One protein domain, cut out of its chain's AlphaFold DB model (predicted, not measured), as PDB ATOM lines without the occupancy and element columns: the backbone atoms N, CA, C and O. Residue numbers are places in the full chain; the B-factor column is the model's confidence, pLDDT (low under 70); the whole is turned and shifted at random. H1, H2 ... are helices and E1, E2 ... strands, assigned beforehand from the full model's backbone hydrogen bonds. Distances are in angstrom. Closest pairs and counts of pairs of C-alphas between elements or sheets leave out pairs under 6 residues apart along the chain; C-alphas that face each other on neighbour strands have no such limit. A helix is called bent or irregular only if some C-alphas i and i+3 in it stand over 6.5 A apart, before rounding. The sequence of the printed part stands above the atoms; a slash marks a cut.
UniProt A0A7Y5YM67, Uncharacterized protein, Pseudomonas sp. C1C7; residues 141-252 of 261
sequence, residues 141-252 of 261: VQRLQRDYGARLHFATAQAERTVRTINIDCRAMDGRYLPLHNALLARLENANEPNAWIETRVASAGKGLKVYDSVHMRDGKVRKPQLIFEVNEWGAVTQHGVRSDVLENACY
ATOM      1  N   VAL A 141     130.225  99.535 107.914       79.31
ATOM      2  CA  VAL A 141     130.804 100.853 108.222       79.31
ATOM      3  C   VAL A 141     132.214 100.732 108.813       79.31
ATOM      4  O   VAL A 141     133.101 101.505 108.455       79.31
ATOM      5  N   GLN A 142     132.472  99.726 109.655       82.94
ATOM      6  CA  GLN A 142     133.815  99.477 110.193       82.94
ATOM      7  C   GLN A 142     134.828  99.127 109.094       82.94
ATOM      8  O   GLN A 142     135.961  99.610 109.135       82.94
ATOM      9  N   ARG A 143     134.431  98.342 108.082       82.38
ATOM     10  CA  ARG A 143     135.288  98.082 106.911       82.38
ATOM     11  C   ARG A 143     135.548  99.349 106.107       82.38
ATOM     12  O   ARG A 143     136.699  99.626 105.788       82.38
ATOM     13  N   LEU A 144     134.513 100.152 105.857       85.25
ATOM     14  CA  LEU A 144     134.668 101.437 105.175       85.25
ATOM     15  C   LEU A 144     135.673 102.347 105.896       85.25
ATOM     16  O   LEU A 144     136.560 102.927 105.270       85.25
ATOM     17  N   GLN A 145     135.583 102.429 107.225       89.50
ATOM     18  CA  GLN A 145     136.510 103.210 108.038       89.50
ATOM     19  C   GLN A 145     137.945 102.669 107.970       89.50
ATOM     20  O   GLN A 145     138.882 103.462 107.861       89.50
ATOM     21  N   ARG A 146     138.130 101.344 108.024       89.12
ATOM     22  CA  ARG A 146     139.445 100.694 107.911       89.12
ATOM     23  C   ARG A 146     140.087 100.952 106.547       89.12
ATOM     24  O   ARG A 146     141.255 101.325 106.489       89.12
ATOM     25  N   ASP A 147     139.326 100.763 105.475       85.94
ATOM     26  CA  ASP A 147     139.859 100.704 104.110       85.94
ATOM     27  C   ASP A 147     139.989 102.096 103.469       85.94
ATOM     28  O   ASP A 147     140.914 102.340 102.689       85.94
ATOM     29  N   TYR A 148     139.106 103.035 103.829       89.44
ATOM     30  CA  TYR A 148     139.024 104.360 103.198       89.44
ATOM     31  C   TYR A 148     139.216 105.532 104.161       89.44
ATOM     32  O   TYR A 148     139.418 106.656 103.704       89.44
ATOM     33  N   GLY A 149     139.225 105.304 105.478       90.94
ATOM     34  CA  GLY A 149     139.349 106.376 106.471       90.94
ATOM     35  C   GLY A 149     140.617 107.220 106.318       90.94
ATOM     36  O   GLY A 149     140.578 108.425 106.538       90.94
ATOM     37  N   ALA A 150     141.718 106.617 105.862       92.62
ATOM     38  CA  ALA A 150     142.974 107.328 105.607       92.62
ATOM     39  C   ALA A 150     142.902 108.331 104.439       92.62
ATOM     40  O   ALA A 150     143.779 109.181 104.334       92.62
ATOM     41  N   ARG A 151     141.880 108.237 103.576       90.75
ATOM     42  CA  ARG A 151     141.658 109.118 102.412       90.75
ATOM     43  C   ARG A 151     140.665 110.248 102.700       90.75
ATOM     44  O   ARG A 151     140.394 111.063 101.819       90.75
ATOM     45  N   LEU A 152     140.087 110.276 103.904       93.38
ATOM     46  CA  LEU A 152     139.178 111.320 104.360       93.38
ATOM     47  C   LEU A 152     139.921 112.257 105.317       93.38
ATOM     48  O   LEU A 152     140.237 111.903 106.451       93.38
ATOM     49  N   HIS A 153     140.189 113.473 104.857       95.44
ATOM     50  CA  HIS A 153     140.980 114.460 105.580       95.44
ATOM     51  C   HIS A 153     140.114 115.611 106.079       95.44
ATOM     52  O   HIS A 153     139.387 116.247 105.316       95.44
ATOM     53  N   PHE A 154     140.266 115.963 107.351       94.44
ATOM     54  CA  PHE A 154     139.622 117.135 107.933       94.44
ATOM     55  C   PHE A 154     140.623 118.281 108.040       94.44
ATOM     56  O   PHE A 154     141.734 118.109 108.539       94.44
ATOM     57  N   ALA A 155     140.242 119.469 107.568       92.25
ATOM     58  CA  ALA A 155     141.094 120.651 107.668       92.25
ATOM     59  C   ALA A 155     141.301 121.093 109.126       92.25
ATOM     60  O   ALA A 155     142.334 121.677 109.445       92.25
ATOM     61  N   THR A 156     140.321 120.826 109.994       91.06
ATOM     62  CA  THR A 156     140.344 121.145 111.424       91.06
ATOM     63  C   THR A 156     139.590 120.078 112.221       91.06
ATOM     64  O   THR A 156     138.691 119.420 111.695       91.06
ATOM     65  N   ALA A 157     139.886 119.962 113.521       89.25
ATOM     66  CA  ALA A 157     139.111 119.112 114.433       89.25
ATOM     67  C   ALA A 157     137.637 119.549 114.535       89.25
ATOM     68  O   ALA A 157     136.755 118.733 114.783       89.25
ATOM     69  N   GLN A 158     137.351 120.839 114.323       85.75
ATOM     70  CA  GLN A 158     135.979 121.339 114.285       85.75
ATOM     71  C   GLN A 158     135.226 120.820 113.055       85.75
ATOM     72  O   GLN A 158     134.089 120.385 113.196       85.75
ATOM     73  N   ALA A 159     135.858 120.811 111.876       87.44
ATOM     74  CA  ALA A 159     135.264 120.243 110.667       87.44
ATOM     75  C   ALA A 159     134.943 118.755 110.853       87.44
ATOM     76  O   ALA A 159     133.864 118.311 110.473       87.44
ATOM     77  N   GLU A 160     135.846 118.006 111.495       91.25
ATOM     78  CA  GLU A 160     135.605 116.603 111.840       91.25
ATOM     79  C   GLU A 160     134.391 116.437 112.762       91.25
ATOM     80  O   GLU A 160     133.497 115.646 112.465       91.25
ATOM     81  N   ARG A 161     134.323 117.205 113.858       85.75
ATOM     82  CA  ARG A 161     133.180 117.159 114.782       85.75
ATOM     83  C   ARG A 161     131.873 117.470 114.065       85.75
ATOM     84  O   ARG A 161     130.923 116.712 114.211       85.75
ATOM     85  N   THR A 162     131.846 118.529 113.258       83.06
ATOM     86  CA  THR A 162     130.660 118.914 112.488       83.06
ATOM     87  C   THR A 162     130.229 117.807 111.520       83.06
ATOM     88  O   THR A 162     129.049 117.471 111.479       83.06
ATOM     89  N   VAL A 163     131.159 117.176 110.793       86.94
ATOM     90  CA  VAL A 163     130.832 116.037 109.910       86.94
ATOM     91  C   VAL A 163     130.216 114.877 110.682       86.94
ATOM     92  O   VAL A 163     129.236 114.296 110.227       86.94
ATOM     93  N   ARG A 164     130.769 114.549 111.852       87.38
ATOM     94  CA  ARG A 164     130.279 113.444 112.686       87.38
ATOM     95  C   ARG A 164     128.909 113.717 113.310       87.38
ATOM     96  O   ARG A 164     128.219 112.767 113.650       87.38
ATOM     97  N   THR A 165     128.519 114.982 113.460       81.88
ATOM     98  CA  THR A 165     127.200 115.365 113.990       81.88
ATOM     99  C   THR A 165     126.121 115.495 112.922       81.88
ATOM    100  O   THR A 165     124.940 115.446 113.253       81.88
ATOM    101  N   ILE A 166     126.497 115.692 111.654       78.56
ATOM    102  CA  ILE A 166     125.522 115.872 110.579       78.56
ATOM    103  C   ILE A 166     124.933 114.521 110.177       78.56
ATOM    104  O   ILE A 166     125.633 113.616 109.721       78.56
ATOM    105  N   ASN A 167     123.611 114.460 110.270       76.38
ATOM    106  CA  ASN A 167     122.779 113.365 109.816       76.38
ATOM    107  C   ASN A 167     121.896 113.888 108.680       76.38
ATOM    108  O   ASN A 167     121.081 114.785 108.888       76.38
ATOM    109  N   ILE A 168     122.084 113.362 107.474       73.50
ATOM    110  CA  ILE A 168     121.301 113.746 106.298       73.50
ATOM    111  C   ILE A 168     119.940 113.055 106.394       73.50
ATOM    112  O   ILE A 168     119.885 111.828 106.512       73.50
ATOM    113  N   ASP A 169     118.853 113.833 106.341       69.31
ATOM    114  CA  ASP A 169     117.497 113.290 106.202       69.31
ATOM    115  C   ASP A 169     117.391 112.582 104.850       69.31
ATOM    116  O   ASP A 169     117.330 113.212 103.789       69.31
ATOM    117  N   CYS A 170     117.367 111.254 104.904       64.69
ATOM    118  CA  CYS A 170     117.308 110.416 103.721       64.69
ATOM    119  C   CYS A 170     115.947 110.373 103.054       64.69
ATOM    120  O   CYS A 170     115.778 109.676 102.052       64.69
ATOM    121  N   ARG A 171     114.956 111.073 103.613       61.09
ATOM    122  CA  ARG A 171     113.564 110.969 103.194       61.09
ATOM    123  C   ARG A 171     113.096 109.514 103.240       61.09
ATOM    124  O   ARG A 171     112.174 109.159 102.521       61.09
ATOM    125  N   ALA A 172     113.715 108.635 104.027       57.34
ATOM    126  CA  ALA A 172     113.336 107.228 104.075       57.34
ATOM    127  C   ALA A 172     112.044 107.051 104.885       57.34
ATOM    128  O   ALA A 172     111.736 107.847 105.768       57.34
ATOM    129  N   MET A 173     111.253 106.025 104.571       53.03
ATOM    130  CA  MET A 173     109.947 105.812 105.222       53.03
ATOM    131  C   MET A 173     110.053 105.416 106.694       53.03
ATOM    132  O   MET A 173     109.136 105.669 107.463       53.03
ATOM    133  N   ASP A 174     111.164 104.802 107.075       52.78
ATOM    134  CA  ASP A 174     111.486 104.455 108.456       52.78
ATOM    135  C   ASP A 174     112.155 105.612 109.212       52.78
ATOM    136  O   ASP A 174     112.653 105.415 110.315       52.78
ATOM    137  N   GLY A 175     112.192 106.812 108.619       54.59
ATOM    138  CA  GLY A 175     112.805 107.989 109.227       54.59
ATOM    139  C   GLY A 175     114.316 107.860 109.405       54.59
ATOM    140  O   GLY A 175     114.890 108.627 110.175       54.59
ATOM    141  N   ARG A 176     114.971 106.897 108.733       62.94
ATOM    142  CA  ARG A 176     116.415 106.698 108.881       62.94
ATOM    143  C   ARG A 176     117.174 107.920 108.371       62.94
ATOM    144  O   ARG A 176     116.818 108.520 107.355       62.94
ATOM    145  N   TYR A 177     118.270 108.222 109.047       69.50
ATOM    146  CA  TYR A 177     119.218 109.241 108.631       69.50
ATOM    147  C   TYR A 177     120.495 108.591 108.123       69.50
ATOM    148  O   TYR A 177     120.863 107.491 108.535       69.50
ATOM    149  N   LEU A 178     121.194 109.298 107.244       76.56
ATOM    150  CA  LEU A 178     122.523 108.922 106.799       76.56
ATOM    151  C   LEU A 178     123.561 109.808 107.492       76.56
ATOM    152  O   LEU A 178     123.630 111.004 107.186       76.56
ATOM    153  N   PRO A 179     124.403 109.252 108.379       84.75
ATOM    154  CA  PRO A 179     125.542 109.985 108.908       84.75
ATOM    155  C   PRO A 179     126.436 110.464 107.760       84.75
ATOM    156  O   PRO A 179     126.895 109.656 106.944       84.75
ATOM    157  N   LEU A 180     126.717 111.770 107.696       84.50
ATOM    158  CA  LEU A 180     127.530 112.350 106.619       84.50
ATOM    159  C   LEU A 180     128.919 111.698 106.561       84.50
ATOM    160  O   LEU A 180     129.443 111.454 105.476       84.50
ATOM    161  N   HIS A 181     129.492 111.356 107.718       88.88
ATOM    162  CA  HIS A 181     130.751 110.612 107.803       88.88
ATOM    163  C   HIS A 181     130.696 109.278 107.041       88.88
ATOM    164  O   HIS A 181     131.572 108.990 106.228       88.88
ATOM    165  N   ASN A 182     129.638 108.490 107.247       87.06
ATOM    166  CA  ASN A 182     129.468 107.196 106.586       87.06
ATOM    167  C   ASN A 182     129.256 107.373 105.080       87.06
ATOM    168  O   ASN A 182     129.829 106.629 104.283       87.06
ATOM    169  N   ALA A 183     128.494 108.395 104.686       82.25
ATOM    170  CA  ALA A 183     128.278 108.738 103.284       82.25
ATOM    171  C   ALA A 183     129.585 109.096 102.562       82.25
ATOM    172  O   ALA A 183     129.824 108.648 101.440       82.25
ATOM    173  N   LEU A 184     130.452 109.878 103.214       87.00
ATOM    174  CA  LEU A 184     131.763 110.253 102.688       87.00
ATOM    175  C   LEU A 184     132.656 109.025 102.478       87.00
ATOM    176  O   LEU A 184     133.302 108.914 101.438       87.00
ATOM    177  N   LEU A 185     132.660 108.083 103.422       88.00
ATOM    178  CA  LEU A 185     133.429 106.845 103.282       88.00
ATOM    179  C   LEU A 185     132.887 105.941 102.166       88.00
ATOM    180  O   LEU A 185     133.663 105.450 101.349       88.00
ATOM    181  N   ALA A 186     131.568 105.755 102.086       80.69
ATOM    182  CA  ALA A 186     130.940 104.961 101.027       80.69
ATOM    183  C   ALA A 186     131.211 105.554  99.637       80.69
ATOM    184  O   ALA A 186     131.473 104.848  98.665       80.69
ATOM    185  N   ARG A 187     131.223 106.884  99.536       80.81
ATOM    186  CA  ARG A 187     131.590 107.592  98.311       80.81
ATOM    187  C   ARG A 187     133.032 107.315  97.880       80.81
ATOM    188  O   ARG A 187     133.269 107.146  96.686       80.81
ATOM    189  N   LEU A 188     133.971 107.250  98.823       82.88
ATOM    190  CA  LEU A 188     135.371 106.915  98.540       82.88
ATOM    191  C   LEU A 188     135.540 105.470  98.043       82.88
ATOM    192  O   LEU A 188     136.391 105.233  97.187       82.88
ATOM    193  N   GLU A 189     134.721 104.530  98.526       81.94
ATOM    194  CA  GLU A 189     134.658 103.165  97.984       81.94
ATOM    195  C   GLU A 189     134.213 103.178  96.514       81.94
ATOM    196  O   GLU A 189     134.914 102.638  95.657       81.94
ATOM    197  N   ASN A 190     133.100 103.849  96.200       70.00
ATOM    198  CA  ASN A 190     132.544 103.891  94.840       70.00
ATOM    199  C   ASN A 190     133.424 104.636  93.834       70.00
ATOM    200  O   ASN A 190     133.351 104.385  92.635       70.00
ATOM    201  N   ALA A 191     134.214 105.597  94.307       67.50
ATOM    202  CA  ALA A 191     135.089 106.390  93.456       67.50
ATOM    203  C   ALA A 191     136.474 105.756  93.241       67.50
ATOM    204  O   ALA A 191     137.372 106.393  92.685       67.50
ATOM    205  N   ASN A 192     136.674 104.526  93.714       67.56
ATOM    206  CA  ASN A 192     137.933 103.813  93.590       67.56
ATOM    207  C   ASN A 192     138.006 103.088  92.237       67.56
ATOM    208  O   ASN A 192     137.340 102.078  92.025       67.56
ATOM    209  N   GLU A 193     138.856 103.581  91.342       64.25
ATOM    210  CA  GLU A 193     139.071 103.023  90.007       64.25
ATOM    211  C   GLU A 193     140.379 102.206  89.958       64.25
ATOM    212  O   GLU A 193     141.299 102.428  90.756       64.25
ATOM    213  N   PRO A 194     140.546 101.271  89.001       66.38
ATOM    214  CA  PRO A 194     141.759 100.456  88.895       66.38
ATOM    215  C   PRO A 194     143.057 101.270  88.798       66.38
ATOM    216  O   PRO A 194     144.106 100.832  89.267       66.38
ATOM    217  N   ASN A 195     142.995 102.462  88.217       69.81
ATOM    218  CA  ASN A 195     144.113 103.332  87.856       69.81
ATOM    219  C   ASN A 195     144.080 104.708  88.549       69.81
ATOM    220  O   ASN A 195     145.023 105.486  88.378       69.81
ATOM    221  N   ALA A 196     143.056 104.989  89.357       74.81
ATOM    222  CA  ALA A 196     142.923 106.240  90.092       74.81
ATOM    223  C   ALA A 196     142.166 106.048  91.411       74.81
ATOM    224  O   ALA A 196     141.273 105.213  91.507       74.81
ATOM    225  N   TRP A 197     142.486 106.853  92.416       81.31
ATOM    226  CA  TRP A 197     141.697 106.950  93.640       81.31
ATOM    227  C   TRP A 197     141.372 108.403  93.965       81.31
ATOM    228  O   TRP A 197     142.002 109.331  93.454       81.31
ATOM    229  N   ILE A 198     140.374 108.588  94.822       83.25
ATOM    230  CA  ILE A 198     139.991 109.895  95.346       83.25
ATOM    231  C   ILE A 198     140.484 110.039  96.782       83.25
ATOM    232  O   ILE A 198     140.422 109.093  97.571       83.25
ATOM    233  N   GLU A 199     140.948 111.240  97.104       89.81
ATOM    234  CA  GLU A 199     141.088 111.729  98.470       89.81
ATOM    235  C   GLU A 199     140.118 112.892  98.668       89.81
ATOM    236  O   GLU A 199     140.006 113.784  97.823       89.81
ATOM    237  N   THR A 200     139.399 112.873  99.786       90.69
ATOM    238  CA  THR A 200     138.411 113.896 100.119       90.69
ATOM    239  C   THR A 200     138.935 114.748 101.261       90.69
ATOM    240  O   THR A 200     139.349 114.239 102.302       90.69
ATOM    241  N   ARG A 201     138.874 116.069 101.097       92.88
ATOM    242  CA  ARG A 201     139.189 117.052 102.129       92.88
ATOM    243  C   ARG A 201     137.942 117.838 102.510       92.88
ATOM    244  O   ARG A 201     137.335 118.498 101.671       92.88
ATOM    245  N   VAL A 202     137.611 117.833 103.795       92.19
ATOM    246  CA  VAL A 202     136.504 118.613 104.353       92.19
ATOM    247  C   VAL A 202     137.045 119.842 105.073       92.19
ATOM    248  O   VAL A 202     137.903 119.737 105.954       92.19
ATOM    249  N   ALA A 203     136.530 121.014 104.717       91.81
ATOM    250  CA  ALA A 203     136.861 122.281 105.355       91.81
ATOM    251  C   ALA A 203     135.606 122.955 105.918       91.81
ATOM    252  O   ALA A 203     134.550 122.937 105.291       91.81
ATOM    253  N   SER A 204     135.726 123.583 107.088       85.38
ATOM    254  CA  SER A 204     134.673 124.456 107.617       85.38
ATOM    255  C   SER A 204     134.537 125.708 106.750       85.38
ATOM    256  O   SER A 204     135.540 126.300 106.351       85.38
ATOM    257  N   ALA A 205     133.304 126.139 106.496       75.94
ATOM    258  CA  ALA A 205     132.997 127.358 105.758       75.94
ATOM    259  C   ALA A 205     131.834 128.102 106.424       75.94
ATOM    260  O   ALA A 205     130.663 127.783 106.216       75.94
ATOM    261  N   GLY A 206     132.162 129.098 107.251       76.38
ATOM    262  CA  GLY A 206     131.171 129.793 108.070       76.38
ATOM    263  C   GLY A 206     130.482 128.812 109.017       76.38
ATOM    264  O   GLY A 206     131.143 128.203 109.856       76.38
ATOM    265  N   LYS A 207     129.167 128.644 108.856       71.12
ATOM    266  CA  LYS A 207     128.376 127.669 109.618       71.12
ATOM    267  C   LYS A 207     128.287 126.286 108.952       71.12
ATOM    268  O   LYS A 207     127.820 125.343 109.569       71.12
ATOM    269  N   GLY A 208     128.737 126.149 107.707       79.62
ATOM    270  CA  GLY A 208     128.682 124.899 106.951       79.62
ATOM    271  C   GLY A 208     130.042 124.234 106.747       79.62
ATOM    272  O   GLY A 208     131.059 124.574 107.361       79.62
ATOM    273  N   LEU A 209     130.052 123.292 105.818       89.06
ATOM    274  CA  LEU A 209     131.190 122.525 105.348       89.06
ATOM    275  C   LEU A 209     131.300 122.659 103.833       89.06
ATOM    276  O   LEU A 209     130.298 122.672 103.121       89.06
ATOM    277  N   LYS A 210     132.533 122.681 103.342       90.69
ATOM    278  CA  LYS A 210     132.863 122.501 101.932       90.69
ATOM    279  C   LYS A 210     133.658 121.218 101.781       90.69
ATOM    280  O   LYS A 210     134.622 120.992 102.520       90.69
ATOM    281  N   VAL A 211     133.246 120.389 100.833       89.19
ATOM    282  CA  VAL A 211     133.868 119.099 100.554       89.19
ATOM    283  C   VAL A 211     134.572 119.167  99.211       89.19
ATOM    284  O   VAL A 211     133.957 119.452  98.182       89.19
ATOM    285  N   TYR A 212     135.875 118.915  99.239       89.25
ATOM    286  CA  TYR A 212     136.747 118.957  98.078       89.25
ATOM    287  C   TYR A 212     137.321 117.581  97.789       89.25
ATOM    288  O   TYR A 212     137.714 116.883  98.719       89.25
ATOM    289  N   ASP A 213     137.484 117.253  96.514       87.00
ATOM    290  CA  ASP A 213     138.141 116.018  96.096       87.00
ATOM    291  C   ASP A 213     139.367 116.277  95.246       87.00
ATOM    292  O   ASP A 213     139.303 117.036  94.276       87.00
ATOM    293  N   SER A 214     140.447 115.564  95.545       85.06
ATOM    294  CA  SER A 214     141.578 115.373  94.644       85.06
ATOM    295  C   SER A 214     141.531 113.979  94.026       85.06
ATOM    296  O   SER A 214     141.271 112.983  94.697       85.06
ATOM    297  N   VAL A 215     141.814 113.902  92.725       83.00
ATOM    298  CA  VAL A 215     141.963 112.626  92.012       83.00
ATOM    299  C   VAL A 215     143.446 112.317  91.885       83.00
ATOM    300  O   VAL A 215     144.192 113.094  91.284       83.00
ATOM    301  N   HIS A 216     143.851 111.181  92.431       82.00
ATOM    302  CA  HIS A 216     145.217 110.685  92.437       82.00
ATOM    303  C   HIS A 216     145.323 109.533  91.445       82.00
ATOM    304  O   HIS A 216     144.631 108.523  91.556       82.00
ATOM    305  N   MET A 217     146.175 109.695  90.444       76.94
ATOM    306  CA  MET A 217     146.451 108.672  89.445       76.94
ATOM    307  C   MET A 217     147.603 107.787  89.928       76.94
ATOM    308  O   MET A 217     148.547 108.265  90.561       76.94
ATOM    309  N   ARG A 218     147.584 106.496  89.576       78.81
ATOM    310  CA  ARG A 218     148.690 105.573  89.907       78.81
ATOM    311  C   ARG A 218     150.025 105.940  89.253       78.81
ATOM    312  O   ARG A 218     151.059 105.490  89.730       78.81
ATOM    313  N   ASP A 219     150.010 106.762  88.203       82.75
ATOM    314  CA  ASP A 219     151.214 107.318  87.572       82.75
ATOM    315  C   ASP A 219     151.831 108.495  88.361       82.75
ATOM    316  O   ASP A 219     152.787 109.117  87.898       82.75
ATOM    317  N   GLY A 220     151.290 108.810  89.543       82.12
ATOM    318  CA  GLY A 220     151.766 109.868  90.431       82.12
ATOM    319  C   GLY A 220     151.183 111.251  90.133       82.12
ATOM    320  O   GLY A 220     151.459 112.195  90.875       82.12
ATOM    321  N   LYS A 221     150.362 111.412  89.085       81.75
ATOM    322  CA  LYS A 221     149.698 112.693  88.809       81.75
ATOM    323  C   LYS A 221     148.540 112.923  89.772       81.75
ATOM    324  O   LYS A 221     147.683 112.061  89.950       81.75
ATOM    325  N   VAL A 222     148.457 114.135  90.311       86.00
ATOM    326  CA  VAL A 222     147.349 114.563  91.173       86.00
ATOM    327  C   VAL A 222     146.607 115.712  90.503       86.00
ATOM    328  O   VAL A 222     147.206 116.714  90.106       86.00
ATOM    329  N   ARG A 223     145.289 115.568  90.350       77.88
ATOM    330  CA  ARG A 223     144.424 116.654  89.877       77.88
ATOM    331  C   ARG A 223     144.117 117.610  91.022       77.88
ATOM    332  O   ARG A 223     143.957 117.190  92.166       77.88
ATOM    333  N   LYS A 224     144.017 118.903  90.695       79.69
ATOM    334  CA  LYS A 224     143.697 119.944  91.677       79.69
ATOM    335  C   LYS A 224     142.374 119.626  92.389       79.69
ATOM    336  O   LYS A 224     141.442 119.206  91.701       79.69
ATOM    337  N   PRO A 225     142.284 119.881  93.707       85.06
ATOM    338  CA  PRO A 225     141.051 119.700  94.451       85.06
ATOM    339  C   PRO A 225     139.886 120.470  93.824       85.06
ATOM    340  O   PRO A 225     140.014 121.665  93.548       85.06
ATOM    341  N   GLN A 226     138.761 119.798  93.609       83.19
ATOM    342  CA  GLN A 226     137.527 120.407  93.112       83.19
ATOM    343  C   GLN A 226     136.476 120.420  94.217       83.19
ATOM    344  O   GLN A 226     136.349 119.440  94.943       83.19
ATOM    345  N   LEU A 227     135.741 121.528  94.354       84.44
ATOM    346  CA  LEU A 227     134.581 121.594  95.245       84.44
ATOM    347  C   LEU A 227     133.491 120.694  94.669       84.44
ATOM    348  O   LEU A 227     133.062 120.928  93.543       84.44
ATOM    349  N   ILE A 228     133.071 119.691  95.433       81.69
ATOM    350  CA  ILE A 228     132.064 118.720  94.991       81.69
ATOM    351  C   ILE A 228     130.703 119.054  95.584       81.69
ATOM    352  O   ILE A 228     129.691 118.985  94.895       81.69
ATOM    353  N   PHE A 229     130.651 119.405  96.864       82.69
ATOM    354  CA  PHE A 229     129.413 119.844  97.489       82.69
ATOM    355  C   PHE A 229     129.681 120.667  98.744       82.69
ATOM    356  O   PHE A 229     130.755 120.614  99.353       82.69
ATOM    357  N   GLU A 230     128.666 121.423  99.123       86.81
ATOM    358  CA  GLU A 230     128.583 122.158 100.369       86.81
ATOM    359  C   GLU A 230     127.493 121.537 101.229       86.81
ATOM    360  O   GLU A 230     126.460 121.103 100.721       86.81
ATOM    361  N   VAL A 231     127.729 121.482 102.532       79.00
ATOM    362  CA  VAL A 231     126.724 121.068 103.509       79.00
ATOM    363  C   VAL A 231     126.544 122.221 104.470       79.00
ATOM    364  O   VAL A 231     127.513 122.661 105.083       79.00
ATOM    365  N   ASN A 232     125.338 122.756 104.598       76.69
ATOM    366  CA  ASN A 232     125.109 123.802 105.592       76.69
ATOM    367  C   ASN A 232     125.075 123.215 107.021       76.69
ATOM    368  O   ASN A 232     125.170 122.004 107.216       76.69
ATOM    369  N   GLU A 233     124.930 124.073 108.034       67.12
ATOM    370  CA  GLU A 233     124.842 123.659 109.452       67.12
ATOM    371  C   GLU A 233     123.702 122.665 109.749       67.12
ATOM    372  O   GLU A 233     123.698 122.022 110.793       67.12
ATOM    373  N   TRP A 234     122.761 122.517 108.816       61.81
ATOM    374  CA  TRP A 234     121.553 121.710 108.936       61.81
ATOM    375  C   TRP A 234     121.602 120.412 108.120       61.81
ATOM    376  O   TRP A 234     120.592 119.724 108.004       61.81
ATOM    377  N   GLY A 235     122.738 120.085 107.496       63.78
ATOM    378  CA  GLY A 235     122.855 118.883 106.668       63.78
ATOM    379  C   GLY A 235     122.266 119.005 105.259       63.78
ATOM    380  O   GLY A 235     122.301 118.028 104.513       63.78
ATOM    381  N   ALA A 236     121.761 120.178 104.856       68.94
ATOM    382  CA  ALA A 236     121.297 120.385 103.488       68.94
ATOM    383  C   ALA A 236     122.499 120.465 102.541       68.94
ATOM    384  O   ALA A 236     123.441 121.227 102.780       68.94
ATOM    385  N   VAL A 237     122.449 119.678 101.467       72.81
ATOM    386  CA  VAL A 237     123.550 119.515 100.518       72.81
ATOM    387  C   VAL A 237     123.308 120.384  99.284       72.81
ATOM    388  O   VAL A 237     122.269 120.279  98.640       72.81
ATOM    389  N   THR A 238     124.277 121.223  98.926       76.00
ATOM    390  CA  THR A 238     124.336 121.914  97.630       76.00
ATOM    391  C   THR A 238     125.456 121.298  96.805       76.00
ATOM    392  O   THR A 238     126.621 121.354  97.193       76.00
ATOM    393  N   GLN A 239     125.116 120.659  95.689       72.31
ATOM    394  CA  GLN A 239     126.088 119.970  94.842       72.31
ATOM    395  C   GLN A 239     126.719 120.924  93.818       72.31
ATOM    396  O   GLN A 239     126.055 121.789  93.249       72.31
ATOM    397  N   HIS A 240     128.007 120.729  93.554       67.81
ATOM    398  CA  HIS A 240     128.803 121.479  92.593       67.81
ATOM    399  C   HIS A 240     129.541 120.482  91.680       67.81
ATOM    400  O   HIS A 240     130.554 119.906  92.061       67.81
ATOM    401  N   GLY A 241     129.037 120.259  90.459       54.94
ATOM    402  CA  GLY A 241     129.672 119.386  89.456       54.94
ATOM    403  C   GLY A 241     128.919 118.081  89.137       54.94
ATOM    404  O   GLY A 241     128.085 117.606  89.896       54.94
ATOM    405  N   VAL A 242     129.205 117.522  87.955       42.97
ATOM    406  CA  VAL A 242     128.350 116.619  87.143       42.97
ATOM    407  C   VAL A 242     128.345 115.139  87.591       42.97
ATOM    408  O   VAL A 242     128.340 114.233  86.767       42.97
ATOM    409  N   ARG A 243     128.330 114.834  88.889       48.31
ATOM    410  CA  ARG A 243     128.002 113.469  89.362       48.31
ATOM    411  C   ARG A 243     127.082 113.559  90.571       48.31
ATOM    412  O   ARG A 243     127.550 113.666  91.701       48.31
ATOM    413  N   SER A 244     125.779 113.580  90.301       44.47
ATOM    414  CA  SER A 244     124.720 113.835  91.283       44.47
ATOM    415  C   SER A 244     124.240 112.599  92.053       44.47
ATOM    416  O   SER A 244     123.205 112.652  92.700       44.47
ATOM    417  N   ASP A 245     124.935 111.466  92.017       50.88
ATOM    418  CA  ASP A 245     124.266 110.173  92.195       50.88
ATOM    419  C   ASP A 245     124.807 109.295  93.333       50.88
ATOM    420  O   ASP A 245     124.620 108.084  93.307       50.88
ATOM    421  N   VAL A 246     125.451 109.857  94.361       51.84
ATOM    422  CA  VAL A 246     125.969 109.030  95.476       51.84
ATOM    423  C   VAL A 246     125.363 109.394  96.824       51.84
ATOM    424  O   VAL A 246     124.912 108.504  97.528       51.84
ATOM    425  N   LEU A 247     125.285 110.676  97.195       58.50
ATOM    426  CA  LEU A 247     124.673 111.071  98.477       58.50
ATOM    427  C   LEU A 247     123.156 110.856  98.491       58.50
ATOM    428  O   LEU A 247     122.615 110.396  99.489       58.50
ATOM    429  N   GLU A 248     122.487 111.138  97.373       54.69
ATOM    430  CA  GLU A 248     121.050 110.882  97.238       54.69
ATOM    431  C   GLU A 248     120.762 109.376  97.154       54.69
ATOM    432  O   GLU A 248     119.844 108.897  97.808       54.69
ATOM    433  N   ASN A 249     121.600 108.598  96.456       53.34
ATOM    434  CA  ASN A 249     121.436 107.141  96.333       53.34
ATOM    435  C   ASN A 249     121.877 106.360  97.584       53.34
ATOM    436  O   ASN A 249     121.360 105.276  97.860       53.34
ATOM    437  N   ALA A 250     122.774 106.926  98.397       60.31
ATOM    438  CA  ALA A 250     123.176 106.392  99.699       60.31
ATOM    439  C   ALA A 250     121.997 106.198 100.655       60.31
ATOM    440  O   ALA A 250     122.014 105.290 101.487       60.31
ATOM    441  N   CYS A 251     120.955 107.005 100.490       59.09
ATOM    442  CA  CYS A 251     119.732 106.928 101.271       59.09
ATOM    443  C   CYS A 251     118.804 105.773 100.883       59.09
ATOM    444  O   CYS A 251     117.970 105.363 101.690       59.09
ATOM    445  N   TYR A 252     118.972 105.205  99.687       55.28
ATOM    446  CA  TYR A 252     118.037 104.243  99.100       55.28
ATOM    447  C   TYR A 252     118.619 102.833  98.936       55.28
ATOM    448  O   TYR A 252     118.105 102.032  98.164       55.28
TER     449      TYR A 252
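AT A GLANCE: This is residues 141 to 252 of the 261 residues of an uncharacterized protein of Pseudomonas sp. C1C7 (UniProt A0A7Y5YM67). A strongly twisted sheet has the long E4-E5 hairpin in its middle, short E1 at one edge and E6 and E7 on the other side; H2 and H3 cover one face, and H1 packs on H3 and beside E1 and E4. The small E2-E3 hairpin lies beyond the sheet near the start of H3, and after E7 the last stretch folds back to H3, where short H4 packs on it. The printed part has 112 residues, with four named helices and seven named strands in the order H1 E1 H2 E2 E3 H3 E4 E5 E6 E7 H4. The larger sheet runs E1 E4 E5 E6 E7 and is mixed, E2 and E3 form an antiparallel sheet, and the class is mixed, helices and strands. The whole is compact, with a radius of gyration of the C-alphas of 13.7 A and spans of 44 by 30 by 28 A.

HOW THE PARTS SIT: Start with the meander, each strand the antiparallel neighbour of the one before: E4, residues 196 to 205, E5, residues 208 to 217, E6, residues 226 to 231, and E7, residues 237 to 239. In the hairpin of E4 and E5 look for N 201 and O 212, 2.8 A apart, and N 210 and O 203, 2.8 A. E5 and E6 are a hairpin too, with N 211 and O 229 at 2.9 A, and so are E6 and E7, with N 230 and O 238 at 2.8 A. On the other side of E4 from E5 you find the edge strand E1, residues 152 to 154, parallel to E4 at 23 degrees, with N 153 and O 200 at 2.8 A. H2, residues 157 to 165, and H3, residues 180 to 190, lie on the same face, making two layers, helices on one face of a sheet. H3 lies over E4 at a height over the sheet of 9.2 A and runs along the strands, at 13 degrees to E4 on the local plane. H2 lies over E4 at a height of 8.4 A and runs across the strands, at 72 degrees to E4 on the local plane; it is only just not over E5, on which 2 of its C-alphas fall. H3 is the hub. It touches H2 only at their ends, the closest C-alphas being those of Arg 164 and His 181, 5.7 A apart. H1, residues 141 to 151, stands at the sheet's level, 2.5 A over it, and touches H3 about perpendicular at 77 degrees, with the C-alphas of Leu 144 and Leu 185 closest at 5.9 A. H4, residues 247 to 250, is not on the sheet and only just touches H3, with 3 pairs of C-alphas within 8 A, the closest being Ala 183 and Leu 247 at 6.4 A. E2, residues 167 to 169, and E3, residues 177 to 179, are an antiparallel hairpin with N 168 and O 178 at 2.8 A. Every O i to N i+4 pair is within hydrogen-bond range in H2 and H3, and 5 of 7 are in H1; H4 is too short for such a pair.

IN THESE COORDINATES: Find C-alpha 196 at (142.923, 106.240, 90.092); from there E4 runs 28.1 A to C-alpha 205 at (132.997, 127.358, 105.758). E5 returns over 29.8 A, E6 measures 15.0 A, E7 6.2 A and E1 6.8 A. H1 begins at C-alpha 141, (130.804, 100.853, 108.222), and measures 14.8 A; it is irregular, with C-alphas 147 and 150 7.5 A apart. H2 measures 12.5 A and H3 15.3 A, while E2 and E3 each measure 6.4 A. H4 measures 5.1 A and ends at C-alpha 250, (123.176, 106.392, 99.699).

THE WHOLE: Look for the two C-alphas farthest apart at Asp 174 and Asp 219, 45.0 A. The printed part has no cut, and no link is long. The mean pLDDT of the printed part is 77.3; look for values under 70 at residues 169 to 177, 191 to 195, 233 to 236 and 240 to 252.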